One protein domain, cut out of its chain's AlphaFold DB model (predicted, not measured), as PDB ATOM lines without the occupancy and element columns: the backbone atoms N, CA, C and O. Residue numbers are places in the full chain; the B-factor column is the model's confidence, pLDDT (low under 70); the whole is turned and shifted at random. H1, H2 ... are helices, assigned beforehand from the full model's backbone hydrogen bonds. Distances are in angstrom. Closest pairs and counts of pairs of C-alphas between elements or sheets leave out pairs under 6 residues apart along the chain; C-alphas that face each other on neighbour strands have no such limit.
ATOM      1  N   SER A  51     -14.580  -4.256  -4.092       49.53
ATOM      2  CA  SER A  51     -14.638  -4.664  -5.505       49.53
ATOM      3  C   SER A  51     -15.609  -5.823  -5.759       49.53
ATOM      4  O   SER A  51     -16.212  -5.915  -6.828       49.53
ATOM      5  N   LYS A  52     -15.828  -6.694  -4.762       49.25
ATOM      6  CA  LYS A  52     -16.894  -7.706  -4.790       49.25
ATOM      7  C   LYS A  52     -18.282  -7.109  -4.575       49.25
ATOM      8  O   LYS A  52     -19.204  -7.547  -5.244       49.25
ATOM      9  N   ILE A  53     -18.444  -6.120  -3.696       47.91
ATOM     10  CA  ILE A  53     -19.710  -5.384  -3.517       47.91
ATOM     11  C   ILE A  53     -20.040  -4.580  -4.786       47.91
ATOM     12  O   ILE A  53     -21.177  -4.594  -5.238       47.91
ATOM     13  N   GLU A  54     -19.046  -3.974  -5.432       47.75
ATOM     14  CA  GLU A  54     -19.155  -3.339  -6.750       47.75
ATOM     15  C   GLU A  54     -19.451  -4.366  -7.849       47.75
ATOM     16  O   GLU A  54     -20.255  -4.100  -8.733       47.75
ATOM     17  N   GLY A  55     -18.873  -5.570  -7.769       49.31
ATOM     18  CA  GLY A  55     -19.228  -6.723  -8.601       49.31
ATOM     19  C   GLY A  55     -20.672  -7.198  -8.407       49.31
ATOM     20  O   GLY A  55     -21.337  -7.546  -9.376       49.31
ATOM     21  N   TYR A  56     -21.185  -7.148  -7.177       43.16
ATOM     22  CA  TYR A  56     -22.582  -7.447  -6.860       43.16
ATOM     23  C   TYR A  56     -23.536  -6.323  -7.294       43.16
ATOM     24  O   TYR A  56     -24.661  -6.605  -7.689       43.16
ATOM     25  N   LEU A  57     -23.088  -5.065  -7.296       49.00
ATOM     26  CA  LEU A  57     -23.833  -3.912  -7.825       49.00
ATOM     27  C   LEU A  57     -23.749  -3.793  -9.362       49.00
ATOM     28  O   LEU A  57     -24.595  -3.141  -9.968       49.00
ATOM     29  N   LYS A  58     -22.770  -4.452 -10.005       46.66
ATOM     30  CA  LYS A  58     -22.667  -4.654 -11.466       46.66
ATOM     31  C   LYS A  58     -23.746  -5.604 -12.025       46.66
ATOM     32  O   LYS A  58     -23.935  -5.655 -13.242       46.66
ATOM     33  N   LEU A  59     -24.480  -6.342 -11.184       46.62
ATOM     34  CA  LEU A  59     -25.444  -7.380 -11.590       46.62
ATOM     35  C   LEU A  59     -26.830  -6.842 -11.987       46.62
ATOM     36  O   LEU A  59     -27.857  -7.359 -11.571       46.62
ATOM     37  N   ASP A  60     -26.844  -5.849 -12.871       44.50
ATOM     38  CA  ASP A  60     -27.963  -5.622 -13.795       44.50
ATOM     39  C   ASP A  60     -27.466  -5.493 -15.257       44.50
ATOM     40  O   ASP A  60     -28.191  -5.038 -16.137       44.50
ATOM     41  N   GLY A  61     -26.230  -5.932 -15.551       50.00
ATOM     42  CA  GLY A  61     -25.812  -6.298 -16.913       50.00
ATOM     43  C   GLY A  61     -25.263  -5.183 -17.812       50.00
ATOM     44  O   GLY A  61     -25.229  -5.369 -19.027       50.00
ATOM     45  N   TYR A  62     -24.810  -4.047 -17.269       58.94
ATOM     46  CA  TYR A  62     -24.214  -2.971 -18.076       58.94
ATOM     47  C   TYR A  62     -22.684  -2.895 -17.952       58.94
ATOM     48  O   TYR A  62     -22.131  -3.062 -16.864       58.94
ATOM     49  N   LYS A  63     -21.993  -2.641 -19.076       66.44
ATOM     50  CA  LYS A  63     -20.526  -2.529 -19.144       66.44
ATOM     51  C   LYS A  63     -20.055  -1.326 -18.314       66.44
ATOM     52  O   LYS A  63     -20.453  -0.197 -18.585       66.44
ATOM     53  N   ILE A  64     -19.191  -1.582 -17.332       77.31
ATOM     54  CA  ILE A  64     -18.501  -0.562 -16.530       77.31
ATOM     55  C   ILE A  64     -17.064  -0.452 -17.037       77.31
ATOM     56  O   ILE A  64     -16.401  -1.477 -17.192       77.31
ATOM     57  N   ILE A  65     -16.603   0.776 -17.267       87.00
ATOM     58  CA  ILE A  65     -15.225   1.070 -17.674       87.00
ATOM     59  C   ILE A  65     -14.285   0.756 -16.507       87.00
ATOM     60  O   ILE A  65     -14.547   1.140 -15.362       87.00
ATOM     61  N   ASP A  66     -13.193   0.048 -16.786       87.62
ATOM     62  CA  ASP A  66     -12.184  -0.256 -15.775       87.62
ATOM     63  C   ASP A  66     -11.148   0.872 -15.679       87.62
ATOM     64  O   ASP A  66     -10.379   1.125 -16.612       87.62
ATOM     65  N   TYR A  67     -11.129   1.542 -14.525       90.81
ATOM     66  CA  TYR A  67     -10.206   2.626 -14.196       90.81
ATOM     67  C   TYR A  67      -9.062   2.191 -13.269       90.81
ATOM     68  O   TYR A  67      -8.338   3.045 -12.756       90.81
ATOM     69  N   THR A  68      -8.870   0.889 -13.036       89.75
ATOM     70  CA  THR A  68      -7.846   0.370 -12.109       89.75
ATOM     71  C   THR A  68      -6.433   0.873 -12.434       89.75
ATOM     72  O   THR A  68      -5.668   1.175 -11.516       89.75
ATOM     73  N   ASP A  69      -6.119   1.069 -13.717       91.00
ATOM     74  CA  ASP A  69      -4.809   1.541 -14.191       91.00
ATOM     75  C   ASP A  69      -4.551   3.043 -13.954       91.00
ATOM     76  O   ASP A  69      -3.438   3.540 -14.163       91.00
ATOM     77  N   ILE A  70      -5.551   3.795 -13.483       93.38
ATOM     78  CA  ILE A  70      -5.369   5.186 -13.063       93.38
ATOM     79  C   ILE A  70      -4.614   5.201 -11.728       93.38
ATOM     80  O   ILE A  70      -5.117   4.761 -10.691       93.38
ATOM     81  N   LYS A  71      -3.383   5.731 -11.753       93.56
ATOM     82  CA  LYS A  71      -2.449   5.719 -10.613       93.56
ATOM     83  C   LYS A  71      -2.956   6.547  -9.430       93.56
ATOM     84  O   LYS A  71      -2.813   6.128  -8.283       93.56
ATOM     85  N   ASN A  72      -3.541   7.716  -9.696       93.69
ATOM     86  CA  ASN A  72      -4.067   8.592  -8.652       93.69
ATOM     87  C   ASN A  72      -5.390   8.036  -8.099       93.69
ATOM     88  O   ASN A  72      -6.390   7.976  -8.809       93.69
ATOM     89  N   GLU A  73      -5.397   7.656  -6.820       92.19
ATOM     90  CA  GLU A  73      -6.556   7.039  -6.167       92.19
ATOM     91  C   GLU A  73      -7.788   7.952  -6.122       92.19
ATOM     92  O   GLU A  73      -8.901   7.481  -6.339       92.19
ATOM     93  N   VAL A  74      -7.607   9.254  -5.883       93.19
ATOM     94  CA  VAL A  74      -8.725  10.208  -5.804       93.19
ATOM     95  C   VAL A  74      -9.419  10.321  -7.160       93.19
ATOM     96  O   VAL A  74     -10.639  10.188  -7.236       93.19
ATOM     97  N   VAL A  75      -8.633  10.486  -8.227       94.94
ATOM     98  CA  VAL A  75      -9.128  10.533  -9.612       94.94
ATOM     99  C   VAL A  75      -9.810   9.214  -9.978       94.94
ATOM    100  O   VAL A  75     -10.928   9.211 -10.484       94.94
ATOM    101  N   ARG A  76      -9.173   8.077  -9.673       94.56
ATOM    102  CA  ARG A  76      -9.719   6.741  -9.950       94.56
ATOM    103  C   ARG A  76     -11.077   6.523  -9.279       94.56
ATOM    104  O   ARG A  76     -12.014   6.069  -9.930       94.56
ATOM    105  N   ASN A  77     -11.198   6.865  -7.999       87.44
ATOM    106  CA  ASN A  77     -12.441   6.690  -7.247       87.44
ATOM    107  C   ASN A  77     -13.555   7.608  -7.772       87.44
ATOM    108  O   ASN A  77     -14.713   7.192  -7.842       87.44
ATOM    109  N   GLN A  78     -13.216   8.837  -8.176       92.94
ATOM    110  CA  GLN A  78     -14.173   9.756  -8.794       92.94
ATOM    111  C   GLN A  78     -14.670   9.222 -10.148       92.94
ATOM    112  O   GLN A  78     -15.879   9.185 -10.375       92.94
ATOM    113  N   LEU A  79     -13.771   8.708 -10.995       94.00
ATOM    114  CA  LEU A  79     -14.125   8.083 -12.274       94.00
ATOM    115  C   LEU A  79     -15.033   6.860 -12.097       94.00
ATOM    116  O   LEU A  79     -16.043   6.742 -12.789       94.00
ATOM    117  N   PHE A  80     -14.737   5.979 -11.132       89.25
ATOM    118  CA  PHE A  80     -15.620   4.851 -10.821       89.25
ATOM    119  C   PHE A  80     -17.003   5.310 -10.366       89.25
ATOM    120  O   PHE A  80     -18.010   4.773 -10.829       89.25
ATOM    121  N   ARG A  81     -17.071   6.324  -9.496       87.69
ATOM    122  CA  ARG A  81     -18.344   6.887  -9.043       87.69
ATOM    123  C   ARG A  81     -19.161   7.427 -10.215       87.69
ATOM    124  O   ARG A  81     -20.339   7.091 -10.325       87.69
ATOM    125  N   ASP A  82     -18.546   8.209 -11.096       93.56
ATOM    126  CA  ASP A  82     -19.232   8.774 -12.257       93.56
ATOM    127  C   ASP A  82     -19.667   7.683 -13.249       93.56
ATOM    128  O   ASP A  82     -20.781   7.737 -13.767       93.56
ATOM    129  N   CYS A  83     -18.857   6.639 -13.449       91.12
ATOM    130  CA  CYS A  83     -19.215   5.496 -14.291       91.12
ATOM    131  C   CYS A  83     -20.376   4.669 -13.712       91.12
ATOM    132  O   CYS A  83     -21.226   4.167 -14.458       91.12
ATOM    133  N   ILE A  84     -20.442   4.522 -12.385       86.56
ATOM    134  CA  ILE A  84     -21.558   3.859 -11.700       86.56
ATOM    135  C   ILE A  84     -22.839   4.680 -11.868       86.56
ATOM    136  O   ILE A  84     -23.867   4.121 -12.249       86.56
ATOM    137  N   GLU A  85     -22.794   5.992 -11.627       89.06
ATOM    138  CA  GLU A  85     -23.959   6.864 -11.825       89.06
ATOM    139  C   GLU A  85     -24.429   6.857 -13.285       89.06
ATOM    140  O   GLU A  85     -25.612   6.638 -13.544       89.06
ATOM    141  N   MET A  86     -23.502   6.959 -14.245       90.25
ATOM    142  CA  MET A  86     -23.785   6.788 -15.675       90.25
ATOM    143  C   MET A  86     -24.554   5.481 -15.942       90.25
ATOM    144  O   MET A  86     -25.594   5.483 -16.601       90.25
ATOM    145  N   SER A  87     -24.083   4.365 -15.380       85.94
ATOM    146  CA  SER A  87     -24.699   3.045 -15.564       85.94
ATOM    147  C   SER A  87     -26.098   2.954 -14.945       85.94
ATOM    148  O   SER A  87     -26.999   2.367 -15.546       85.94
ATOM    149  N   LYS A  88     -26.326   3.575 -13.779       85.75
ATOM    150  CA  LYS A  88     -27.646   3.601 -13.125       85.75
ATOM    151  C   LYS A  88     -28.709   4.262 -14.000       85.75
ATOM    152  O   LYS A  88     -29.810   3.722 -14.110       85.75
ATOM    153  N   TYR A  89     -28.384   5.383 -14.646       88.69
ATOM    154  CA  TYR A  89     -29.312   6.074 -15.548       88.69
ATOM    155  C   TYR A  89     -29.613   5.283 -16.816       88.69
ATOM    156  O   TYR A  89     -30.731   5.346 -17.323       88.69
ATOM    157  N   ARG A  90     -28.661   4.485 -17.311       87.06
ATOM    158  CA  ARG A  90     -28.925   3.558 -18.417       87.06
ATOM    159  C   ARG A  90     -29.858   2.420 -18.011       87.06
ATOM    160  O   ARG A  90     -30.727   2.034 -18.786       87.06
ATOM    161  N   LEU A  91     -29.663   1.882 -16.813       83.38
ATOM    162  CA  LEU A  91     -30.435   0.758 -16.285       83.38
ATOM    163  C   LEU A  91     -31.789   1.173 -15.693       83.38
ATOM    164  O   LEU A  91     -32.515   0.326 -15.183       83.38
ATOM    165  N   GLY A  92     -32.117   2.468 -15.717       81.81
ATOM    166  CA  GLY A  92     -33.342   2.995 -15.124       81.81
ATOM    167  C   GLY A  92     -33.398   2.851 -13.606       81.81
ATOM    168  O   GLY A  92     -34.468   2.911 -13.026       81.81
ATOM    169  N   LYS A  93     -32.263   2.674 -12.922       79.25
ATOM    170  CA  LYS A  93     -32.227   2.438 -11.464       79.25
ATOM    171  C   LYS A  93     -32.467   3.703 -10.638       79.25
ATOM    172  O   LYS A  93     -32.476   3.645  -9.411       79.25
ATOM    173  N   ILE A  94     -32.641   4.843 -11.301       75.06
ATOM    174  CA  ILE A  94     -32.997   6.120 -10.690       75.06
ATOM    175  C   ILE A  94     -34.413   6.447 -11.152       75.06
ATOM    176  O   ILE A  94     -34.640   6.700 -12.333       75.06
ATOM    177  N   ASN A  95     -35.360   6.426 -10.213       79.31
ATOM    178  CA  ASN A  95     -36.782   6.689 -10.456       79.31
ATOM    179  C   ASN A  95     -37.404   5.811 -11.565       79.31
ATOM    180  O   ASN A  95     -38.262   6.287 -12.307       79.31
ATOM    181  N   ASP A  96     -36.933   4.568 -11.724       77.50
ATOM    182  CA  ASP A  96     -37.424   3.591 -12.713       77.50
ATOM    183  C   ASP A  96     -37.413   4.094 -14.171       77.50
ATOM    184  O   ASP A  96     -38.166   3.616 -15.020       77.50
ATOM    185  N   THR A  97     -36.559   5.078 -14.480       83.94
ATOM    186  CA  THR A  97     -36.558   5.776 -15.772       83.94
ATOM    187  C   THR A  97     -35.171   5.774 -16.402       83.94
ATOM    188  O   THR A  97     -34.199   6.243 -15.807       83.94
ATOM    189  N   ILE A  98     -35.078   5.287 -17.642       87.06
ATOM    190  CA  ILE A  98     -33.857   5.397 -18.448       87.06
ATOM    191  C   ILE A  98     -33.678   6.855 -18.878       87.06
ATOM    192  O   ILE A  98     -34.593   7.451 -19.444       87.06
ATOM    193  N   SER A  99     -32.492   7.420 -18.649       90.25
ATOM    194  CA  SER A  99     -32.173   8.792 -19.054       90.25
ATOM    195  C   SER A  99     -30.864   8.855 -19.830       90.25
ATOM    196  O   SER A  99     -29.778   8.726 -19.263       90.25
ATOM    197  N   PHE A 100     -30.972   9.090 -21.139       90.62
ATOM    198  CA  PHE A 100     -29.811   9.351 -21.990       90.62
ATOM    199  C   PHE A 100     -29.135  10.684 -21.641       90.62
ATOM    200  O   PHE A 100     -27.914  10.789 -21.667       90.62
ATOM    201  N   ASP A 101     -29.924  11.685 -21.254       91.31
ATOM    202  CA  ASP A 101     -29.447  13.008 -20.849       91.31
ATOM    203  C   ASP A 101     -28.483  12.914 -19.664       91.31
ATOM    204  O   ASP A 101     -27.345  13.391 -19.725       91.31
ATOM    205  N   GLU A 102     -28.914  12.235 -18.603       92.00
ATOM    206  CA  GLU A 102     -28.097  12.031 -17.412       92.00
ATOM    207  C   GLU A 102     -26.929  11.081 -17.686       92.00
ATOM    208  O   GLU A 102     -25.812  11.348 -17.243       92.00
ATOM    209  N   PHE A 103     -27.132  10.037 -18.495       93.31
ATOM    210  CA  PHE A 103     -26.046   9.177 -18.965       93.31
ATOM    211  C   PHE A 103     -24.922   9.996 -19.625       93.31
ATOM    212  O   PHE A 103     -23.763   9.916 -19.213       93.31
ATOM    213  N   CYS A 104     -25.264  10.851 -20.591       94.69
ATOM    214  CA  CYS A 104     -24.312  11.718 -21.279       94.69
ATOM    215  C   CYS A 104     -23.682  12.760 -20.346       94.69
ATOM    216  O   CYS A 104     -22.511  13.107 -20.512       94.69
ATOM    217  N   ARG A 105     -24.418  13.244 -19.337       94.06
ATOM    218  CA  ARG A 105     -23.866  14.152 -18.325       94.06
ATOM    219  C   ARG A 105     -22.723  13.491 -17.558       94.06
ATOM    220  O   ARG A 105     -21.657  14.092 -17.446       94.06
ATOM    221  N   TYR A 106     -22.911  12.269 -17.062       94.88
ATOM    222  CA  TYR A 106     -21.846  11.542 -16.358       94.88
ATOM    223  C   TYR A 106     -20.726  11.075 -17.289       94.88
ATOM    224  O   TYR A 106     -19.567  11.055 -16.876       94.88
ATOM    225  N   ALA A 107     -21.027  10.760 -18.549       96.50
ATOM    226  CA  ALA A 107     -20.001  10.523 -19.564       96.50
ATOM    227  C   ALA A 107     -19.098  11.756 -19.743       96.50
ATOM    228  O   ALA A 107     -17.875  11.645 -19.711       96.50
ATOM    229  N   HIS A 108     -19.680  12.955 -19.847       96.81
ATOM    230  CA  HIS A 108     -18.912  14.199 -19.947       96.81
ATOM    231  C   HIS A 108     -18.063  14.478 -18.692       96.81
ATOM    232  O   HIS A 108     -16.938  14.956 -18.818       96.81
ATOM    233  N   LEU A 109     -18.565  14.174 -17.487       96.12
ATOM    234  CA  LEU A 109     -17.778  14.312 -16.251       96.12
ATOM    235  C   LEU A 109     -16.539  13.405 -16.259       96.12
ATOM    236  O   LEU A 109     -15.449  13.861 -15.922       96.12
ATOM    237  N   GLN A 110     -16.678  12.163 -16.735       97.50
ATOM    238  CA  GLN A 110     -15.544  11.247 -16.898       97.50
ATOM    239  C   GLN A 110     -14.510  11.789 -17.901       97.50
ATOM    240  O   GLN A 110     -13.312  11.731 -17.630       97.50
ATOM    241  N   VAL A 111     -14.949  12.372 -19.027       98.12
ATOM    242  CA  VAL A 111     -14.053  13.044 -19.995       98.12
ATOM    243  C   VAL A 111     -13.283  14.185 -19.335       98.12
ATOM    244  O   VAL A 111     -12.067  14.296 -19.500       98.12
ATOM    245  N   GLU A 112     -13.983  15.050 -18.603       97.38
ATOM    246  CA  GLU A 112     -13.381  16.198 -17.932       97.38
ATOM    247  C   GLU A 112     -12.323  15.766 -16.911       97.38
ATOM    248  O   GLU A 112     -11.210  16.304 -16.922       97.38
ATOM    249  N   GLU A 113     -12.630  14.768 -16.084       97.81
ATOM    250  CA  GLU A 113     -11.718  14.256 -15.061       97.81
ATOM    251  C   GLU A 113     -10.496  13.555 -15.681       97.81
ATOM    252  O   GLU A 113      -9.364  13.830 -15.276       97.81
ATOM    253  N   LEU A 114     -10.682  12.743 -16.733       98.38
ATOM    254  CA  LEU A 114      -9.581  12.106 -17.474       98.38
ATOM    255  C   LEU A 114      -8.633  13.134 -18.104       98.38
ATOM    256  O   LEU A 114      -7.411  13.008 -17.995       98.38
ATOM    257  N   LEU A 115      -9.174  14.172 -18.746       98.31
ATOM    258  CA  LEU A 115      -8.358  15.226 -19.346       98.31
ATOM    259  C   LEU A 115      -7.664  16.072 -18.272       98.31
ATOM    260  O   LEU A 115      -6.490  16.411 -18.419       98.31
ATOM    261  N   ASN A 116      -8.344  16.402 -17.171       97.69
ATOM    262  CA  ASN A 116      -7.717  17.086 -16.039       97.69
ATOM    263  C   ASN A 116      -6.543  16.277 -15.482       97.69
ATOM    264  O   ASN A 116      -5.463  16.838 -15.294       97.69
ATOM    265  N   TYR A 117      -6.743  14.975 -15.280       97.94
ATOM    266  CA  TYR A 117      -5.712  14.048 -14.834       97.94
ATOM    267  C   TYR A 117      -4.522  14.014 -15.797       97.94
ATOM    268  O   TYR A 117      -3.392  14.231 -15.363       97.94
ATOM    269  N   PHE A 118      -4.762  13.858 -17.104       98.38
ATOM    270  CA  PHE A 118      -3.710  13.883 -18.124       98.38
ATOM    271  C   PHE A 118      -2.855  15.150 -18.064       98.38
ATOM    272  O   PHE A 118      -1.631  15.073 -17.947       98.38
ATOM    273  N   TYR A 119      -3.485  16.325 -18.117       98.25
ATOM    274  CA  TYR A 119      -2.750  17.588 -18.094       98.25
ATOM    275  C   TYR A 119      -2.037  17.799 -16.754       98.25
ATOM    276  O   TYR A 119      -0.920  18.321 -16.721       98.25
ATOM    277  N   TYR A 120      -2.650  17.392 -15.642       97.00
ATOM    278  CA  TYR A 120      -2.021  17.509 -14.333       97.00
ATOM    279  C   TYR A 120      -0.783  16.619 -14.216       97.00
ATOM    280  O   TYR A 120       0.269  17.108 -13.809       97.00
ATOM    281  N   GLU A 121      -0.878  15.353 -14.621       97.19
ATOM    282  CA  GLU A 121       0.225  14.400 -14.532       97.19
ATOM    283  C   GLU A 121       1.344  14.683 -15.531       97.19
ATOM    284  O   GLU A 121       2.516  14.636 -15.142       97.19
ATOM    285  N   LYS A 122       1.012  15.021 -16.784       97.25
ATOM    286  CA  LYS A 122       2.004  15.305 -17.832       97.25
ATOM    287  C   LYS A 122       2.836  16.544 -17.508       97.25
ATOM    288  O   LYS A 122       4.048  16.530 -17.694       97.25
ATOM    289  N   PHE A 123       2.206  17.591 -16.972       96.81
ATOM    290  CA  PHE A 123       2.861  18.880 -16.703       96.81
ATOM    291  C   PHE A 123       3.115  19.142 -15.214       96.81
ATOM    292  O   PHE A 123       3.472  20.256 -14.829       96.81
ATOM    293  N   LYS A 124       2.901  18.143 -14.348       95.44
ATOM    294  CA  LYS A 124       3.086  18.231 -12.886       95.44
ATOM    295  C   LYS A 124       2.414  19.466 -12.273       95.44
ATOM    296  O   LYS A 124       3.010  20.206 -11.494       95.44
ATOM    297  N   GLY A 125       1.172  19.723 -12.684       92.94
ATOM    298  CA  GLY A 125       0.378  20.860 -12.212       92.94
ATOM    299  C   GLY A 125       0.746  22.227 -12.814       92.94
ATOM    300  O   GLY A 125       0.080  23.221 -12.511       92.94
ATOM    301  N   LYS A 126       1.766  22.319 -13.677       95.50
ATOM    302  CA  LYS A 126       2.234  23.587 -14.251       95.50
ATOM    303  C   LYS A 126       1.366  24.025 -15.430       95.50
ATOM    304  O   LYS A 126       1.552  23.604 -16.569       95.50
ATOM    305  N   ILE A 127       0.452  24.958 -15.170       96.25
ATOM    306  CA  ILE A 127      -0.467  25.472 -16.197       96.25
ATOM    307  C   ILE A 127       0.248  26.134 -17.389       96.25
ATOM    308  O   ILE A 127      -0.254  26.076 -18.504       96.25
ATOM    309  N   GLY A 128       1.416  26.755 -17.179       96.00
ATOM    310  CA  GLY A 128       2.169  27.406 -18.258       96.00
ATOM    311  C   GLY A 128       2.582  26.418 -19.351       96.00
ATOM    312  O   GLY A 128       2.342  26.673 -20.526       96.00
ATOM    313  N   GLU A 129       3.114  25.262 -18.951       97.00
ATOM    314  CA  GLU A 129       3.512  24.187 -19.869       97.00
ATOM    315  C   GLU A 129       2.285  23.561 -20.550       97.00
ATOM    316  O   GLU A 129       2.283  23.375 -21.766       97.00
ATOM    317  N   ALA A 130       1.196  23.348 -19.801       97.56
ATOM    318  CA  ALA A 130      -0.076  22.883 -20.355       97.56
ATOM    319  C   ALA A 130      -0.643  23.841 -21.420       97.56
ATOM    320  O   ALA A 130      -1.112  23.401 -22.468       97.56
ATOM    321  N   ASN A 131      -0.584  25.152 -21.170       97.25
ATOM    322  CA  ASN A 131      -1.045  26.162 -22.118       97.25
ATOM    323  C   ASN A 131      -0.191  26.170 -23.387       97.25
ATOM    324  O   ASN A 131      -0.759  26.218 -24.470       97.25
ATOM    325  N   ILE A 132       1.138  26.078 -23.267       97.06
ATOM    326  CA  ILE A 132       2.044  25.989 -24.425       97.06
ATOM    327  C   ILE A 132       1.719  24.747 -25.260       97.06
ATOM    328  O   ILE A 132       1.593  24.845 -26.478       97.06
ATOM    329  N   PHE A 133       1.519  23.598 -24.612       97.75
ATOM    330  CA  PHE A 133       1.139  22.361 -25.290       97.75
ATOM    331  C   PHE A 133      -0.166  22.508 -26.085       97.75
ATOM    332  O   PHE A 133      -0.234  22.079 -27.237       97.75
ATOM    333  N   ILE A 134      -1.190  23.139 -25.498       97.62
ATOM    334  CA  ILE A 134      -2.455  23.388 -26.199       97.62
ATOM    335  C   ILE A 134      -2.248  24.382 -27.338       97.62
ATOM    336  O   ILE A 134      -2.725  24.115 -28.429       97.62
ATOM    337  N   THR A 135      -1.524  25.485 -27.135       97.19
ATOM    338  CA  THR A 135      -1.268  26.485 -28.187       97.19
ATOM    339  C   THR A 135      -0.548  25.881 -29.394       97.19
ATOM    340  O   THR A 135      -0.914  26.178 -30.530       97.19
ATOM    341  N   ASN A 136       0.433  25.002 -29.166       96.88
ATOM    342  CA  ASN A 136       1.159  24.315 -30.242       96.88
ATOM    343  C   ASN A 136       0.244  23.413 -31.077       96.88
ATOM    344  O   ASN A 136       0.473  23.230 -32.270       96.88
ATOM    345  N   ASN A 137      -0.804  22.884 -30.451       96.12
ATOM    346  CA  ASN A 137      -1.781  22.016 -31.084       96.12
ATOM    347  C   ASN A 137      -3.038  22.773 -31.544       96.12
ATOM    348  O   ASN A 137      -3.786  22.267 -32.368       96.12
ATOM    349  N   TRP A 138      -3.284  23.994 -31.073       95.19
ATOM    350  CA  TRP A 138      -4.439  24.816 -31.423       95.19
ATOM    351  C   TRP A 138      -4.072  26.301 -31.386       95.19
ATOM    352  O   TRP A 138      -4.147  26.964 -30.353       95.19
ATOM    353  N   SER A 139      -3.714  26.848 -32.547       90.81
ATOM    354  CA  SER A 139      -3.187  28.214 -32.677       90.81
ATOM    355  C   SER A 139      -4.153  29.323 -32.239       90.81
ATOM    356  O   SER A 139      -3.708  30.407 -31.871       90.81
ATOM    357  N   PHE A 140      -5.465  29.067 -32.254       92.00
ATOM    358  CA  PHE A 140      -6.496  30.022 -31.828       92.00
ATOM    359  C   PHE A 140      -6.807  29.961 -30.324       92.00
ATOM    360  O   PHE A 140      -7.682  30.685 -29.847       92.00
ATOM    361  N   TYR A 141      -6.128  29.092 -29.572       95.62
ATOM    362  CA  TYR A 141      -6.316  28.967 -28.134       95.62
ATOM    363  C   TYR A 141      -5.896  30.243 -27.391       95.62
ATOM    364  O   TYR A 141      -4.808  30.779 -27.595       95.62
ATOM    365  N   ILE A 142      -6.745  30.691 -26.462       94.69
ATOM    366  CA  ILE A 142      -6.453  31.802 -25.554       94.69
ATOM    367  C   ILE A 142      -6.359  31.248 -24.125       94.69
ATOM    368  O   ILE A 142      -7.376  30.806 -23.579       94.69
ATOM    369  N   PRO A 143      -5.173  31.286 -23.490       94.56
ATOM    370  CA  PRO A 143      -4.997  30.820 -22.121       94.56
ATOM    371  C   PRO A 143      -5.897  31.540 -21.105       94.56
ATOM    372  O   PRO A 143      -6.051  32.765 -21.170       94.56
ATOM    373  N   PRO A 144      -6.450  30.828 -20.104       94.31
ATOM    374  CA  PRO A 144      -7.173  31.465 -19.016       94.31
ATOM    375  C   PRO A 144      -6.215  32.278 -18.135       94.31
ATOM    376  O   PRO A 144      -5.043  31.944 -17.977       94.31
ATOM    377  N   LYS A 145      -6.736  33.312 -17.464       91.69
ATOM    378  CA  LYS A 145      -5.958  34.131 -16.510       91.69
ATOM    379  C   LYS A 145      -5.614  33.406 -15.195       91.69
ATOM    380  O   LYS A 145      -4.869  33.934 -14.375       91.69
ATOM    381  N   SER A 146      -6.197  32.233 -14.949       92.25
ATOM    382  CA  SER A 146      -6.023  31.472 -13.706       92.25
ATOM    383  C   SER A 146      -4.715  30.672 -13.699       92.25
ATOM    384  O   SER A 146      -4.144  30.373 -14.739       92.25
ATOM    385  N   LYS A 147      -4.243  30.298 -12.501       89.31
ATOM    386  CA  LYS A 147      -3.040  29.468 -12.309       89.31
ATOM    387  C   LYS A 147      -3.322  27.959 -12.241       89.31
ATOM    388  O   LYS A 147      -2.392  27.174 -12.103       89.31
ATOM    389  N   LYS A 148      -4.591  27.538 -12.292       91.00
ATOM    390  CA  LYS A 148      -5.007  26.134 -12.121       91.00
ATOM    391  C   LYS A 148      -5.287  25.458 -13.462       91.00
ATOM    392  O   LYS A 148      -6.069  25.987 -14.245       91.00
ATOM    393  N   ILE A 149      -4.774  24.246 -13.682       92.81
ATOM    394  CA  ILE A 149      -5.082  23.430 -14.880       92.81
ATOM    395  C   ILE A 149      -6.592  23.215 -15.061       92.81
ATOM    396  O   ILE A 149      -7.099  23.295 -16.178       92.81
ATOM    397  N   ALA A 150      -7.336  23.041 -13.966       91.25
ATOM    398  CA  ALA A 150      -8.794  22.910 -13.989       91.25
ATOM    399  C   ALA A 150      -9.511  24.100 -14.664       91.25
ATOM    400  O   ALA A 150     -10.603  23.936 -15.184       91.25
ATOM    401  N   SER A 151      -8.893  25.289 -14.709       94.12
ATOM    402  CA  SER A 151      -9.480  26.470 -15.366       94.12
ATOM    403  C   SER A 151      -9.359  26.489 -16.890       94.12
ATOM    404  O   SER A 151     -10.024  27.293 -17.538       94.12
ATOM    405  N   ILE A 152      -8.518  25.629 -17.470       96.50
ATOM    406  CA  ILE A 152      -8.485  25.417 -18.919       96.50
ATOM    407  C   ILE A 152      -9.787  24.709 -19.301       96.50
ATOM    408  O   ILE A 152     -10.124  23.691 -18.695       96.50
ATOM    409  N   SER A 153     -10.520  25.218 -20.292       94.94
ATOM    410  CA  SER A 153     -11.793  24.610 -20.687       94.94
ATOM    411  C   SER A 153     -11.606  23.162 -21.152       94.94
ATOM    412  O   SER A 153     -10.588  22.818 -21.757       94.94
ATOM    413  N   VAL A 154     -12.606  22.310 -20.901       94.94
ATOM    414  CA  VAL A 154     -12.604  20.912 -21.371       94.94
ATOM    415  C   VAL A 154     -12.400  20.852 -22.884       94.94
ATOM    416  O   VAL A 154     -11.620  20.039 -23.361       94.94
ATOM    417  N   GLN A 155     -13.004  21.779 -23.633       94.06
ATOM    418  CA  GLN A 155     -12.805  21.900 -25.078       94.06
ATOM    419  C   GLN A 155     -11.339  22.147 -25.451       94.06
ATOM    420  O   GLN A 155     -10.819  21.462 -26.324       94.06
ATOM    421  N   ALA A 156     -10.665  23.099 -24.800       96.50
ATOM    422  CA  ALA A 156      -9.265  23.391 -25.095       96.50
ATOM    423  C   ALA A 156      -8.362  22.188 -24.789       96.50
ATOM    424  O   ALA A 156      -7.480  21.862 -25.582       96.50
ATOM    425  N   LYS A 157      -8.628  21.492 -23.673       97.56
ATOM    426  CA  LYS A 157      -7.932  20.247 -23.319       97.56
ATOM    427  C   LYS A 157      -8.180  19.144 -24.348       97.56
ATOM    428  O   LYS A 157      -7.235  18.488 -24.766       97.56
ATOM    429  N   ALA A 158      -9.430  18.957 -24.768       97.12
ATOM    430  CA  ALA A 158      -9.801  17.944 -25.747       97.12
ATOM    431  C   ALA A 158      -9.125  18.213 -27.095       97.12
ATOM    432  O   ALA A 158      -8.442  17.336 -27.603       97.12
ATOM    433  N   ILE A 159      -9.225  19.433 -27.638       96.12
ATOM    434  CA  ILE A 159      -8.582  19.787 -28.915       96.12
ATOM    435  C   ILE A 159      -7.066  19.583 -28.830       96.12
ATOM    436  O   ILE A 159      -6.489  18.946 -29.707       96.12
ATOM    437  N   GLY A 160      -6.419  20.078 -27.768       97.31
ATOM    438  CA  GLY A 160      -4.976  19.920 -27.592       97.31
ATOM    439  C   GLY A 160      -4.543  18.452 -27.530       97.31
ATOM    440  O   GLY A 160      -3.582  18.071 -28.189       97.31
ATOM    441  N   PHE A 161      -5.269  17.624 -26.774       98.12
ATOM    442  CA  PHE A 161      -5.003  16.189 -26.660       98.12
ATOM    443  C   PHE A 161      -5.228  15.443 -27.982       98.12
ATOM    444  O   PHE A 161      -4.366  14.681 -28.417       98.12
ATOM    445  N   LEU A 162      -6.377  15.655 -28.627       97.19
ATOM    446  CA  LEU A 162      -6.750  14.948 -29.853       97.19
ATOM    447  C   LEU A 162      -5.799  15.285 -31.007       97.19
ATOM    448  O   LEU A 162      -5.406  14.379 -31.744       97.19
ATOM    449  N   ASN A 163      -5.400  16.556 -31.122       96.25
ATOM    450  CA  ASN A 163      -4.477  17.006 -32.157       96.25
ATOM    451  C   ASN A 163      -3.076  16.414 -31.970       96.25
ATOM    452  O   ASN A 163      -2.511  15.918 -32.943       96.25
ATOM    453  N   GLU A 164      -2.555  16.403 -30.739       97.00
ATOM    454  CA  GLU A 164      -1.233  15.837 -30.438       97.00
ATOM    455  C   GLU A 164      -1.160  14.346 -30.790       97.00
ATOM    456  O   GLU A 164      -0.185  13.886 -31.379       97.00
ATOM    457  N   TYR A 165      -2.187  13.580 -30.414       96.38
ATOM    458  CA  TYR A 165      -2.164  12.118 -30.508       96.38
ATOM    459  C   TYR A 165      -2.910  11.562 -31.727       96.38
ATOM    460  O   TYR A 165      -3.180  10.366 -31.796       96.38
ATOM    461  N   GLY A 166      -3.238  12.408 -32.708       93.06
ATOM    462  CA  GLY A 166      -3.765  11.966 -34.002       93.06
ATOM    463  C   GLY A 166      -5.209  11.455 -33.982       93.06
ATOM    464  O   GLY A 166      -5.612  10.730 -34.887       93.06
ATOM    465  N   PHE A 167      -6.019  11.852 -32.998       93.38
ATOM    466  CA  PHE A 167      -7.440  11.485 -32.913       93.38
ATOM    467  C   PHE A 167      -8.365  12.447 -33.671       93.38
ATOM    468  O   PHE A 167      -9.592  12.395 -33.528       93.38
ATOM    469  N   ASN A 168      -7.810  13.329 -34.492       85.31
ATOM    470  CA  ASN A 168      -8.583  14.287 -35.273       85.31
ATOM    471  C   ASN A 168      -9.521  13.577 -36.236       85.31
ATOM    472  O   ASN A 168      -9.124  12.637 -36.918       85.31
ATOM    473  N   ASN A 169     -10.770  14.043 -36.306       81.62
ATOM    474  CA  ASN A 169     -11.799  13.450 -37.164       81.62
ATOM    475  C   ASN A 169     -12.079  11.959 -36.877       81.62
ATOM    476  O   ASN A 169     -12.641  11.264 -37.726       81.62
ATOM    477  N   SER A 170     -11.710  11.458 -35.695       88.50
ATOM    478  CA  SER A 170     -12.042  10.106 -35.235       88.50
ATOM    479  C   SER A 170     -13.441  10.043 -34.603       88.50
ATOM    480  O   SER A 170     -14.069  11.072 -34.327       88.50
ATOM    481  N   SER A 171     -13.949   8.830 -34.355       89.50
ATOM    482  CA  SER A 171     -15.172   8.645 -33.553       89.50
ATOM    483  C   SER A 171     -15.005   9.231 -32.143       89.50
ATOM    484  O   SER A 171     -15.931   9.880 -31.657       89.50
ATOM    485  N   LEU A 172     -13.800   9.156 -31.561       93.75
ATOM    486  CA  LEU A 172     -13.503   9.750 -30.257       93.75
ATOM    487  C   LEU A 172     -13.708  11.262 -30.288       93.75
ATOM    488  O   LEU A 172     -14.500  11.785 -29.511       93.75
ATOM    489  N   SER A 173     -13.059  11.958 -31.226       92.19
ATOM    490  CA  SER A 173     -13.195  13.413 -31.373       92.19
ATOM    491  C   SER A 173     -14.659  13.841 -31.494       92.19
ATOM    492  O   SER A 173     -15.088  14.750 -30.785       92.19
ATOM    493  N   ARG A 174     -15.443  13.151 -32.329       89.56
ATOM    494  CA  ARG A 174     -16.865  13.470 -32.522       89.56
ATOM    495  C   ARG A 174     -17.709  13.161 -31.290       89.56
ATOM    496  O   ARG A 174     -18.635  13.910 -30.998       89.56
ATOM    497  N   THR A 175     -17.389  12.095 -30.561       93.38
ATOM    498  CA  THR A 175     -18.073  11.751 -29.310       93.38
ATOM    499  C   THR A 175     -17.805  12.799 -28.233       93.38
ATOM    500  O   THR A 175     -18.734  13.213 -27.542       93.38
ATOM    501  N   LEU A 176     -16.567  13.294 -28.115       95.25
ATOM    502  CA  LEU A 176     -16.240  14.361 -27.164       95.25
ATOM    503  C   LEU A 176     -16.952  15.675 -27.515       95.25
ATOM    504  O   LEU A 176     -17.481  16.340 -26.621       95.25
ATOM    505  N   ASP A 177     -17.015  16.029 -28.803       91.88
ATOM    506  CA  ASP A 177     -17.790  17.182 -29.275       91.88
ATOM    507  C   ASP A 177     -19.285  17.017 -28.974       91.88
ATOM    508  O   ASP A 177     -19.898  17.926 -28.412       91.88
ATOM    509  N   PHE A 178     -19.851  15.841 -29.268       92.94
ATOM    510  CA  PHE A 178     -21.243  15.512 -28.968       92.94
ATOM    511  C   PHE A 178     -21.554  15.673 -27.476       92.94
ATOM    512  O   PHE A 178     -22.475  16.406 -27.128       92.94
ATOM    513  N   LEU A 179     -20.773  15.045 -26.591       94.88
ATOM    514  CA  LEU A 179     -20.991  15.111 -25.142       94.88
ATOM    515  C   LEU A 179     -20.916  16.548 -24.618       94.88
ATOM    516  O   LEU A 179     -21.742  16.947 -23.795       94.88
ATOM    517  N   ARG A 180     -19.953  17.343 -25.105       91.75
ATOM    518  CA  ARG A 180     -19.821  18.765 -24.750       91.75
ATOM    519  C   ARG A 180     -21.059  19.550 -25.171       91.75
ATOM    520  O   ARG A 180     -21.640  20.267 -24.356       91.75
ATOM    521  N   ASP A 181     -21.437  19.443 -26.439       88.81
ATOM    522  CA  ASP A 181     -22.522  20.238 -27.013       88.81
ATOM    523  C   ASP A 181     -23.869  19.828 -26.411       88.81
ATOM    524  O   ASP A 181     -24.685  20.685 -26.073       88.81
ATOM    525  N   PHE A 182     -24.054  18.535 -26.151       89.44
ATOM    526  CA  PHE A 182     -25.247  17.997 -25.513       89.44
ATOM    527  C   PHE A 182     -25.357  18.446 -24.051       89.44
ATOM    528  O   PHE A 182     -26.399  18.951 -23.635       89.44
ATOM    529  N   ARG A 183     -24.263  18.399 -23.279       87.38
ATOM    530  CA  ARG A 183     -24.222  18.958 -21.915       87.38
ATOM    531  C   ARG A 183     -24.528  20.458 -21.906       87.38
ATOM    532  O   ARG A 183     -25.203  20.948 -20.996       87.38
ATOM    533  N   ASN A 184     -24.018  21.199 -22.889       84.50
ATOM    534  CA  ASN A 184     -24.279  22.630 -23.013       84.50
ATOM    535  C   ASN A 184     -25.749  22.898 -23.351       84.50
ATOM    536  O   ASN A 184     -26.337  23.781 -22.738       84.50
ATOM    537  N   GLU A 185     -26.366  22.111 -24.234       82.81
ATOM    538  CA  GLU A 185     -27.803  22.182 -24.528       82.81
ATOM    539  C   GLU A 185     -28.658  21.937 -23.276       82.81
ATOM    540  O   GLU A 185     -29.567  22.717 -22.990       82.81
ATOM    541  N   LEU A 186     -28.327  20.914 -22.482       79.62
ATOM    542  CA  LEU A 186     -29.025  20.616 -21.225       79.62
ATOM    543  C   LEU A 186     -28.900  21.754 -20.193       79.62
ATOM    544  O   LEU A 186     -29.819  21.990 -19.405       79.62
ATOM    545  N   SER A 187     -27.769  22.469 -20.207       77.19
ATOM    546  CA  SER A 187     -27.481  23.577 -19.286       77.19
ATOM    547  C   SER A 187     -28.096  24.907 -19.744       77.19
ATOM    548  O   SER A 187     -28.593  25.679 -18.925       77.19
ATOM    549  N   HIS A 188     -28.084  25.185 -21.049       68.44
ATOM    550  CA  HIS A 188     -28.568  26.422 -21.665       68.44
ATOM    551  C   HIS A 188     -29.978  26.227 -22.222       68.44
ATOM    552  O   HIS A 188     -30.214  26.284 -23.427       68.44
ATOM    553  N   ARG A 189     -30.925  25.990 -21.312       59.78
ATOM    554  CA  ARG A 189     -32.339  25.755 -21.627       59.78
ATOM    555  C   ARG A 189     -32.942  26.931 -22.403       59.78
ATOM    556  O   ARG A 189     -33.320  27.934 -21.805       59.78
ATOM    557  N   ASN A 190     -33.071  26.787 -23.720       62.78
ATOM    558  CA  ASN A 190     -33.813  27.714 -24.570       62.78
ATOM    559  C   ASN A 190     -35.057  27.031 -25.151       62.78
ATOM    560  O   ASN A 190     -35.085  26.625 -26.309       62.78
ATOM    561  N   SER A 191     -36.098  26.907 -24.328       59.78
ATOM    562  CA  SER A 191     -37.353  26.240 -24.700       59.78
ATOM    563  C   SER A 191     -38.154  26.962 -25.795       59.78
ATOM    564  O   SER A 191     -39.148  26.420 -26.266       59.78
ATOM    565  N   PHE A 192     -37.756  28.180 -26.181       52.91
ATOM    566  CA  PHE A 192     -38.397  28.956 -27.247       52.91
ATOM    567  C   PHE A 192     -37.807  28.677 -28.635       52.91
ATOM    568  O   PHE A 192     -38.408  29.054 -29.640       52.91
ATOM    569  N   GLU A 193     -36.636  28.044 -28.715       66.88
ATOM    570  CA  GLU A 193     -35.997  27.751 -29.993       66.88
ATOM    571  C   GLU A 193     -36.590  26.483 -30.612       66.88
ATOM    572  O   GLU A 193     -36.293  25.358 -30.205       66.88
ATOM    573  N   THR A 194     -37.430  26.658 -31.633       59.09
ATOM    574  CA  THR A 194     -37.921  25.542 -32.445       59.09
ATOM    575  C   THR A 194     -36.777  25.009 -33.300       59.09
ATOM    576  O   THR A 194     -36.474  25.538 -34.373       59.09
ATOM    577  N   LYS A 195     -36.113  23.951 -32.830       68.25
ATOM    578  CA  LYS A 195     -35.064  23.284 -33.601       68.25
ATOM    579  C   LYS A 195     -35.679  22.591 -34.812       68.25
ATOM    580  O   LYS A 195     -36.477  21.669 -34.678       68.25
ATOM    581  N   LYS A 196     -35.274  23.015 -36.008       82.56
ATOM    582  CA  LYS A 196     -35.664  22.406 -37.289       82.56
ATOM    583  C   LYS A 196     -34.853  21.138 -37.574       82.56
ATOM    584  O   LYS A 196     -34.198  21.021 -38.606       82.56
ATOM    585  N   GLU A 197     -34.839  20.208 -36.621       85.25
ATOM    586  CA  GLU A 197     -34.046  18.977 -36.722       85.25
ATOM    587  C   GLU A 197     -34.454  18.138 -37.944       85.25
ATOM    588  O   GLU A 197     -33.590  17.631 -38.658       85.25
ATOM    589  N   ASP A 198     -35.755  18.048 -38.233       85.88
ATOM    590  CA  ASP A 198     -36.265  17.265 -39.366       85.88
ATOM    591  C   ASP A 198     -35.895  17.879 -40.725       85.88
ATOM    592  O   ASP A 198     -35.595  17.143 -41.666       85.88
ATOM    593  N   ASP A 199     -35.817  19.211 -40.827       89.19
ATOM    594  CA  ASP A 199     -35.344  19.893 -42.041       89.19
ATOM    595  C   ASP A 199     -33.857  19.582 -42.294       89.19
ATOM    596  O   ASP A 199     -33.441  19.342 -43.433       89.19
ATOM    597  N   ILE A 200     -33.049  19.540 -41.225       87.88
ATOM    598  CA  ILE A 200     -31.622  19.195 -41.294       87.88
ATOM    599  C   ILE A 200     -31.456  17.752 -41.780       87.88
ATOM    600  O   ILE A 200     -30.718  17.508 -42.738       87.88
ATOM    601  N   LEU A 201     -32.174  16.801 -41.172       86.06
ATOM    602  CA  LEU A 201     -32.129  15.390 -41.568       86.06
ATOM    603  C   LEU A 201     -32.630  15.174 -43.003       86.06
ATOM    604  O   LEU A 201     -32.022  14.416 -43.760       86.06
ATOM    605  N   SER A 202     -33.679  15.890 -43.414       87.56
ATOM    606  CA  SER A 202     -34.195  15.849 -44.788       87.56
ATOM    607  C   SER A 202     -33.163  16.363 -45.794       87.56
ATOM    608  O   SER A 202     -32.944  15.748 -46.838       87.56
ATOM    609  N   THR A 203     -32.464  17.452 -45.463       89.88
ATOM    610  CA  THR A 203     -31.401  18.009 -46.315       89.88
ATOM    611  C   THR A 203     -30.233  17.030 -46.466       89.88
ATOM    612  O   THR A 203     -29.710  16.858 -47.568       89.88
ATOM    613  N   LEU A 204     -29.848  16.342 -45.389       88.69
ATOM    614  CA  LEU A 204     -28.806  15.309 -45.419       88.69
ATOM    615  C   LEU A 204     -29.195  14.121 -46.299       88.69
ATOM    616  O   LEU A 204     -28.374  13.663 -47.096       88.69
ATOM    617  N   ALA A 205     -30.447  13.668 -46.205       86.88
ATOM    618  CA  ALA A 205     -30.975  12.597 -47.045       86.88
ATOM    619  C   ALA A 205     -30.955  12.982 -48.535       86.88
ATOM    620  O   ALA A 205     -30.482  12.202 -49.363       86.88
ATOM    621  N   LEU A 206     -31.375  14.207 -48.877       89.50
ATOM    622  CA  LEU A 206     -31.321  14.729 -50.250       89.50
ATOM    623  C   LEU A 206     -29.886  14.802 -50.788       89.50
ATOM    624  O   LEU A 206     -29.640  14.458 -51.944       89.50
ATOM    625  N   LYS A 207     -28.930  15.199 -49.941       88.19
ATOM    626  CA  LYS A 207     -27.501  15.252 -50.281       88.19
ATOM    627  C   LYS A 207     -26.792  13.895 -50.214       88.19
ATOM    628  O   LYS A 207     -25.615  13.825 -50.552       88.19
ATOM    629  N   ARG A 208     -27.487  12.824 -49.807       86.12
ATOM    630  CA  ARG A 208     -26.933  11.470 -49.610       86.12
ATOM    631  C   ARG A 208     -25.739  11.434 -48.646       86.12
ATOM    632  O   ARG A 208     -24.835  10.616 -48.798       86.12
ATOM    633  N   ILE A 209     -25.739  12.313 -47.645       85.94
ATOM    634  CA  ILE A 209     -24.706  12.350 -46.606       85.94
ATOM    635  C   ILE A 209     -25.098  11.357 -45.508       85.94
ATOM    636  O   ILE A 209     -26.113  11.532 -44.832       85.94
ATOM    637  N   ASN A 210     -24.296  10.306 -45.327       83.69
ATOM    638  CA  ASN A 210     -24.560   9.277 -44.326       83.69
ATOM    639  C   ASN A 210     -24.067   9.717 -42.937       83.69
ATOM    640  O   ASN A 210     -22.866   9.760 -42.688       83.69
ATOM    641  N   VAL A 211     -25.004   9.993 -42.028       83.12
ATOM    642  CA  VAL A 211     -24.723  10.335 -40.620       83.12
ATOM    643  C   VAL A 211     -24.694   9.132 -39.678       83.12
ATOM    644  O   VAL A 211     -24.404   9.300 -38.497       83.12
ATOM    645  N   GLN A 212     -25.010   7.928 -40.161       79.25
ATOM    646  CA  GLN A 212     -24.947   6.699 -39.363       79.25
ATOM    647  C   GLN A 212     -23.502   6.247 -39.170       79.25
ATOM    648  O   GLN A 212     -23.125   5.819 -38.082       79.25
ATOM    649  N   SER A 213     -22.696   6.387 -40.225       71.12
ATOM    650  CA  SER A 213     -21.264   6.119 -40.191       71.12
ATOM    651  C   SER A 213     -20.551   7.162 -39.337       71.12
ATOM    652  O   SER A 213     -20.731   8.364 -39.531       71.12
ATOM    653  N   SER A 214     -19.683   6.707 -38.434       64.44
ATOM    654  CA  SER A 214     -18.729   7.571 -37.742       64.44
ATOM    655  C   SER A 214     -17.547   7.961 -38.639       64.44
ATOM    656  O   SER A 214     -16.700   8.741 -38.222       64.44
ATOM    657  N   TYR A 215     -17.466   7.463 -39.876       65.69
ATOM    658  CA  TYR A 215     -16.444   7.832 -40.850       65.69
ATOM    659  C   TYR A 215     -17.038   8.642 -42.004       65.69
ATOM    660  O   TYR A 215     -17.976   8.197 -42.672       65.69
ATOM    661  N   ILE A 216     -16.430   9.803 -42.254       69.88
ATOM    662  CA  ILE A 216     -16.600  10.603 -43.463       69.88
ATOM    663  C   ILE A 216     -15.215  10.992 -43.973       69.88
ATOM    664  O   ILE A 216     -14.381  11.470 -43.202       69.88
ATOM    665  N   ASP A 217     -15.006  10.827 -45.279       69.69
ATOM    666  CA  ASP A 217     -13.866  11.413 -45.971       69.69
ATOM    667  C   ASP A 217     -14.119  12.909 -46.206       69.69
ATOM    668  O   ASP A 217     -14.905  13.315 -47.064       69.69
ATOM    669  N   PHE A 218     -13.451  13.736 -45.407       70.31
ATOM    670  CA  PHE A 218     -13.567  15.188 -45.472       70.31
ATOM    671  C   PHE A 218     -12.754  15.822 -46.609       70.31
ATOM    672  O   PHE A 218     -12.883  17.026 -46.820       70.31
ATOM    673  N   GLN A 219     -11.931  15.065 -47.349       69.94
ATOM    674  CA  GLN A 219     -11.066  15.644 -48.386       69.94
ATOM    675  C   GLN A 219     -11.851  16.204 -49.578       69.94
ATOM    676  O   GLN A 219     -11.396  17.147 -50.220       69.94
ATOM    677  N   ASN A 220     -13.045  15.667 -49.840       75.38
ATOM    678  CA  ASN A 220     -13.855  16.000 -51.015       75.38
ATOM    679  C   ASN A 220     -15.202  16.663 -50.669       75.38
ATOM    680  O   ASN A 220     -16.102  16.709 -51.506       75.38
ATOM    681  N   ILE A 221     -15.364  17.161 -49.438       81.12
ATOM    682  CA  ILE A 221     -16.634  17.704 -48.934       81.12
ATOM    683  C   ILE A 221     -16.511  19.210 -48.668       81.12
ATOM    684  O   ILE A 221     -15.515  19.684 -48.122       81.12
ATOM    685  N   SER A 222     -17.538  19.975 -49.052       86.06
ATOM    686  CA  SER A 222     -17.591  21.422 -48.808       86.06
ATOM    687  C   SER A 222     -17.652  21.744 -47.308       86.06
ATOM    688  O   SER A 222     -18.187  20.969 -46.517       86.06
ATOM    689  N   LYS A 223     -17.158  22.916 -46.887       85.12
ATOM    690  CA  LYS A 223     -17.224  23.331 -45.470       85.12
ATOM    691  C   LYS A 223     -18.666  23.373 -44.955       85.12
ATOM    692  O   LYS A 223     -18.927  23.029 -43.802       85.12
ATOM    693  N   GLU A 224     -19.594  23.777 -45.813       86.94
ATOM    694  CA  GLU A 224     -21.027  23.812 -45.549       86.94
ATOM    695  C   GLU A 224     -21.584  22.407 -45.297       86.94
ATOM    696  O   GLU A 224     -22.336  22.210 -44.342       86.94
ATOM    697  N   ASP A 225     -21.169  21.418 -46.090       87.38
ATOM    698  CA  ASP A 225     -21.587  20.024 -45.921       87.38
ATOM    699  C   ASP A 225     -20.954  19.371 -44.690       87.38
ATOM    700  O   ASP A 225     -21.618  18.585 -44.018       87.38
ATOM    701  N   ILE A 226     -19.721  19.740 -44.323       85.12
ATOM    702  CA  ILE A 226     -19.107  19.324 -43.049       85.12
ATOM    703  C   ILE A 226     -19.931  19.848 -41.873       85.12
ATOM    704  O   ILE A 226     -20.241  19.108 -40.938       85.12
ATOM    705  N   LYS A 227     -20.320  21.127 -41.918       86.44
ATOM    706  CA  LYS A 227     -21.164  21.731 -40.881       86.44
ATOM    707  C   LYS A 227     -22.521  21.031 -40.799       86.44
ATOM    708  O   LYS A 227     -22.962  20.704 -39.698       86.44
ATOM    709  N   LEU A 228     -23.150  20.774 -41.945       88.31
ATOM    710  CA  LEU A 228     -24.428  20.074 -42.025       88.31
ATOM    711  C   LEU A 228     -24.318  18.637 -41.492       88.31
ATOM    712  O   LEU A 228     -25.176  18.204 -40.726       88.31
ATOM    713  N   TYR A 229     -23.246  17.920 -41.839       88.31
ATOM    714  CA  TYR A 229     -22.952  16.594 -41.301       88.31
ATOM    715  C   TYR A 229     -22.820  16.622 -39.780       88.31
ATOM    716  O   TYR A 229     -23.474  15.829 -39.113       88.31
ATOM    717  N   ASN A 230     -22.037  17.547 -39.218       85.81
ATOM    718  CA  ASN A 230     -21.851  17.642 -37.767       85.81
ATOM    719  C   ASN A 230     -23.183  17.905 -37.042       85.81
ATOM    720  O   ASN A 230     -23.474  17.260 -36.035       85.81
ATOM    721  N   GLN A 231     -24.026  18.791 -37.586       88.25
ATOM    722  CA  GLN A 231     -25.372  19.044 -37.059       88.25
ATOM    723  C   GLN A 231     -26.265  17.798 -37.139       88.25
ATOM    724  O   GLN A 231     -26.915  17.430 -36.163       88.25
ATOM    725  N   GLY A 232     -26.275  17.118 -38.286       88.69
ATOM    726  CA  GLY A 232     -27.037  15.890 -38.481       88.69
ATOM    727  C   GLY A 232     -26.587  14.742 -37.597       88.69
ATOM    728  O   GLY A 232     -27.418  14.032 -37.042       88.69
ATOM    729  N   ARG A 233     -25.274  14.573 -37.442       85.88
ATOM    730  CA  ARG A 233     -24.669  13.545 -36.597       85.88
ATOM    731  C   ARG A 233     -25.037  13.756 -35.135       85.88
ATOM    732  O   ARG A 233     -25.401  12.792 -34.471       85.88
ATOM    733  N   PHE A 234     -25.017  15.001 -34.659       88.25
ATOM    734  CA  PHE A 234     -25.490  15.346 -33.320       88.25
ATOM    735  C   PHE A 234     -26.954  14.928 -33.109       88.25
ATOM    736  O   PHE A 234     -27.263  14.227 -32.146       88.25
ATOM    737  N   ILE A 235     -27.846  15.294 -34.040       87.75
ATOM    738  CA  ILE A 235     -29.273  14.930 -33.984       87.75
ATOM    739  C   ILE A 235     -29.449  13.407 -34.032       87.75
ATOM    740  O   ILE A 235     -30.219  12.850 -33.252       87.75
ATOM    741  N   TYR A 236     -28.728  12.730 -34.925       86.81
ATOM    742  CA  TYR A 236     -28.776  11.279 -35.088       86.81
ATOM    743  C   TYR A 236     -28.388  10.552 -33.797       86.81
ATOM    744  O   TYR A 236     -29.150   9.713 -33.319       86.81
ATOM    745  N   LEU A 237     -27.248  10.909 -33.196       84.38
ATOM    746  CA  LEU A 237     -26.781  10.318 -31.939       84.38
ATOM    747  C   LEU A 237     -27.753  10.585 -30.789       84.38
ATOM    748  O   LEU A 237     -28.075   9.671 -30.031       84.38
ATOM    749  N   LYS A 238     -28.276  11.813 -30.700       87.31
ATOM    750  CA  LYS A 238     -29.281  12.195 -29.703       87.31
ATOM    751  C   LYS A 238     -30.562  11.367 -29.825       87.31
ATOM    752  O   LYS A 238     -31.067  10.882 -28.817       87.31
ATOM    753  N   ARG A 239     -31.090  11.197 -31.041       86.31
ATOM    754  CA  ARG A 239     -32.338  10.453 -31.288       86.31
ATOM    755  C   ARG A 239     -32.175   8.953 -31.084       86.31
ATOM    756  O   ARG A 239     -33.069   8.325 -30.528       86.31
ATOM    757  N   ASN A 240     -31.046   8.393 -31.506       87.19
ATOM    758  CA  ASN A 240     -30.794   6.960 -31.376       87.19
ATOM    759  C   ASN A 240     -30.333   6.545 -29.988       87.19
ATOM    760  O   ASN A 240     -30.395   5.360 -29.675       87.19
ATOM    761  N   GLN A 241     -29.882   7.503 -29.172       88.69
ATOM    762  CA  GLN A 241     -29.344   7.249 -27.843       88.69
ATOM    763  C   GLN A 241     -28.249   6.176 -27.894       88.69
ATOM    764  O   GLN A 241     -28.373   5.112 -27.289       88.69
ATOM    765  N   ASP A 242     -27.195   6.419 -28.675       86.94
ATOM    766  CA  ASP A 242     -26.138   5.426 -28.893       86.94
ATOM    767  C   ASP A 242     -25.206   5.309 -27.673       86.94
ATOM    768  O   ASP A 242     -24.132   5.905 -27.588       86.94
ATOM    769  N   TYR A 243     -25.661   4.550 -26.677       88.69
ATOM    770  CA  TYR A 243     -24.922   4.288 -25.444       88.69
ATOM    771  C   TYR A 243     -23.606   3.531 -25.686       88.69
ATOM    772  O   TYR A 243     -22.655   3.699 -24.919       88.69
ATOM    773  N   VAL A 244     -23.565   2.686 -26.724       87.50
ATOM    774  CA  VAL A 244     -22.415   1.825 -27.035       87.50
ATOM    775  C   VAL A 244     -21.274   2.673 -27.575       87.50
ATOM    776  O   VAL A 244     -20.177   2.605 -27.024       87.50
ATOM    777  N   GLU A 245     -21.542   3.534 -28.560       88.44
ATOM    778  CA  GLU A 245     -20.520   4.425 -29.120       88.44
ATOM    779  C   GLU A 245     -19.915   5.336 -28.041       88.44
ATOM    780  O   GLU A 245     -18.700   5.541 -28.012       88.44
ATOM    781  N   ILE A 246     -20.727   5.842 -27.106       93.19
ATOM    782  CA  ILE A 246     -20.225   6.667 -25.998       93.19
ATOM    783  C   ILE A 246     -19.297   5.859 -25.087       93.19
ATOM    784  O   ILE A 246     -18.195   6.315 -24.783       93.19
ATOM    785  N   LEU A 247     -19.716   4.664 -24.660       91.81
ATOM    786  CA  LEU A 247     -18.905   3.798 -23.801       91.81
ATOM    787  C   LEU A 247     -17.572   3.422 -24.450       91.81
ATOM    788  O   LEU A 247     -16.532   3.495 -23.801       91.81
ATOM    789  N   GLU A 248     -17.602   3.005 -25.714       92.06
ATOM    790  CA  GLU A 248     -16.403   2.595 -26.445       92.06
ATOM    791  C   GLU A 248     -15.410   3.749 -26.566       92.06
ATOM    792  O   GLU A 248     -14.228   3.576 -26.280       92.06
ATOM    793  N   ASN A 249     -15.880   4.952 -26.895       95.50
ATOM    794  CA  ASN A 249     -15.001   6.113 -26.998       95.50
ATOM    795  C   ASN A 249     -14.489   6.608 -25.637       95.50
ATOM    796  O   ASN A 249     -13.359   7.088 -25.558       95.50
ATOM    797  N   LEU A 250     -15.254   6.462 -24.552       96.56
ATOM    798  CA  LEU A 250     -14.737   6.720 -23.203       96.56
ATOM    799  C   LEU A 250     -13.627   5.732 -22.817       96.56
ATOM    800  O   LEU A 250     -12.625   6.145 -22.232       96.56
ATOM    801  N   GLU A 251     -13.782   4.452 -23.162       95.12
ATOM    802  CA  GLU A 251     -12.751   3.432 -22.951       95.12
ATOM    803  C   GLU A 251     -11.481   3.776 -23.744       95.12
ATOM    804  O   GLU A 251     -10.397   3.810 -23.163       95.12
ATOM    805  N   ILE A 252     -11.622   4.144 -25.026       96.75
ATOM    806  CA  ILE A 252     -10.509   4.586 -25.884       96.75
ATOM    807  C   ILE A 252      -9.806   5.805 -25.277       96.75
ATOM    808  O   ILE A 252      -8.577   5.841 -25.227       96.75
ATOM    809  N   LEU A 253     -10.554   6.803 -24.790       98.19
ATOM    810  CA  LEU A 253      -9.961   7.971 -24.136       98.19
ATOM    811  C   LEU A 253      -9.160   7.563 -22.895       98.19
ATOM    812  O   LEU A 253      -8.035   8.025 -22.716       98.19
ATOM    813  N   LYS A 254      -9.730   6.700 -22.046       97.19
ATOM    814  CA  LYS A 254      -9.060   6.189 -20.846       97.19
ATOM    815  C   LYS A 254      -7.773   5.456 -21.209       97.19
ATOM    816  O   LYS A 254      -6.735   5.747 -20.622       97.19
ATOM    817  N   GLU A 255      -7.822   4.544 -22.175       97.12
ATOM    818  CA  GLU A 255      -6.653   3.787 -22.632       97.12
ATOM    819  C   GLU A 255      -5.574   4.703 -23.205       97.12
ATOM    820  O   GLU A 255      -4.410   4.585 -22.826       97.12
ATOM    821  N   ALA A 256      -5.957   5.674 -24.038       97.81
ATOM    822  CA  ALA A 256      -5.035   6.658 -24.587       97.81
ATOM    823  C   ALA A 256      -4.364   7.477 -23.477       97.81
ATOM    824  O   ALA A 256      -3.145   7.625 -23.484       97.81
ATOM    825  N   VAL A 257      -5.131   7.970 -22.496       98.12
ATOM    826  CA  VAL A 257      -4.598   8.723 -21.348       98.12
ATOM    827  C   VAL A 257      -3.630   7.878 -20.522       98.12
ATOM    828  O   VAL A 257      -2.566   8.372 -20.154       98.12
ATOM    829  N   VAL A 258      -3.967   6.620 -20.234       96.81
ATOM    830  CA  VAL A 258      -3.082   5.711 -19.489       96.81
ATOM    831  C   VAL A 258      -1.790   5.471 -20.264       96.81
ATOM    832  O   VAL A 258      -0.713   5.636 -19.696       96.81
ATOM    833  N   LEU A 259      -1.889   5.144 -21.553       96.88
ATOM    834  CA  LEU A 259      -0.748   4.818 -22.407       96.88
ATOM    835  C   LEU A 259       0.261   5.970 -22.495       96.88
ATOM    836  O   LEU A 259       1.461   5.740 -22.395       96.88
ATOM    837  N   VAL A 260      -0.206   7.211 -22.647       96.62
ATOM    838  CA  VAL A 260       0.683   8.377 -22.819       96.62
ATOM    839  C   VAL A 260       1.267   8.920 -21.505       96.62
ATOM    840  O   VAL A 260       2.063   9.859 -21.533       96.62
ATOM    841  N   LEU A 261       0.843   8.382 -20.357       95.44
ATOM    842  CA  LEU A 261       1.342   8.731 -19.017       95.44
ATOM    843  C   LEU A 261       2.215   7.630 -18.385       95.44
ATOM    844  O   LEU A 261       2.649   7.780 -17.233       95.44
TER     845      LEU A 261
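This is residues 51 to 261 of the 262 residues of an uncharacterized protein of Mariniflexile fucanivorans (UniProt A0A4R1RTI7). The longest helix, H3, forms the core, with H2 and H9 running nearly alongside it and H5 and H6 crossing it steeply. H4 packs on H5, H7 and H8 make a crossed pair beyond H6, and residues 187 to 196 stick out. The printed part has 211 residues with nine named helices, H1 to H9 in chain order, and no named strand; its class is all helix. It is compact, with a radius of gyration of the C-alphas of 18.3 A and spans of 51 by 46 by 33 A.

H3, residues 100 to 122, is 32.6 A long and begins at C-alpha 100 (-29.811, 9.351, -21.990). H2 is residues 73 to 90, 25.7 A; H9, 243 to 259, 24.4 A, ends at C-alpha 259 (-0.748, 4.818, -22.407). H5 is 154 to 164, H6 171 to 187, H4 127 to 137, H7 197 to 206, H8 223 to 240 and H1 51 to 57.

The hub H3 touches H2, its hairpin partner, at Phe 103 and Met 86, closest C-alphas 4.7 A, at 16 degrees, opposite ways. H9 touches H3 at 8 degrees, the same way, closest C-alphas Phe 118 and Val 257, 6.1 A. Residues 101 to 111 of H3 touch H6 at a steep tilt of 62 degrees, closest C-alphas His 108 and Leu 179, 5.7 A. H4 touches H5, closest C-alphas Ile 134 and Gly 160, 4.5 A. H8 touches H7 with residues 228 to 235 alone, closest C-alphas Gly 232 and Leu 201, 6.0 A. H1 touches no helix. In all nine helices every O i to N i+4 pair is within hydrogen-bond range.

The C-alphas of Lys 52 and Ser 222, the two farthest apart, are 52.8 A apart. The printed part has no cut. The links H1 to H2, H4 to H5 and H7 to H8 are long. pLDDT is under 70 at residues 51 to 63, 188 to 195, 214 to 217 and 219.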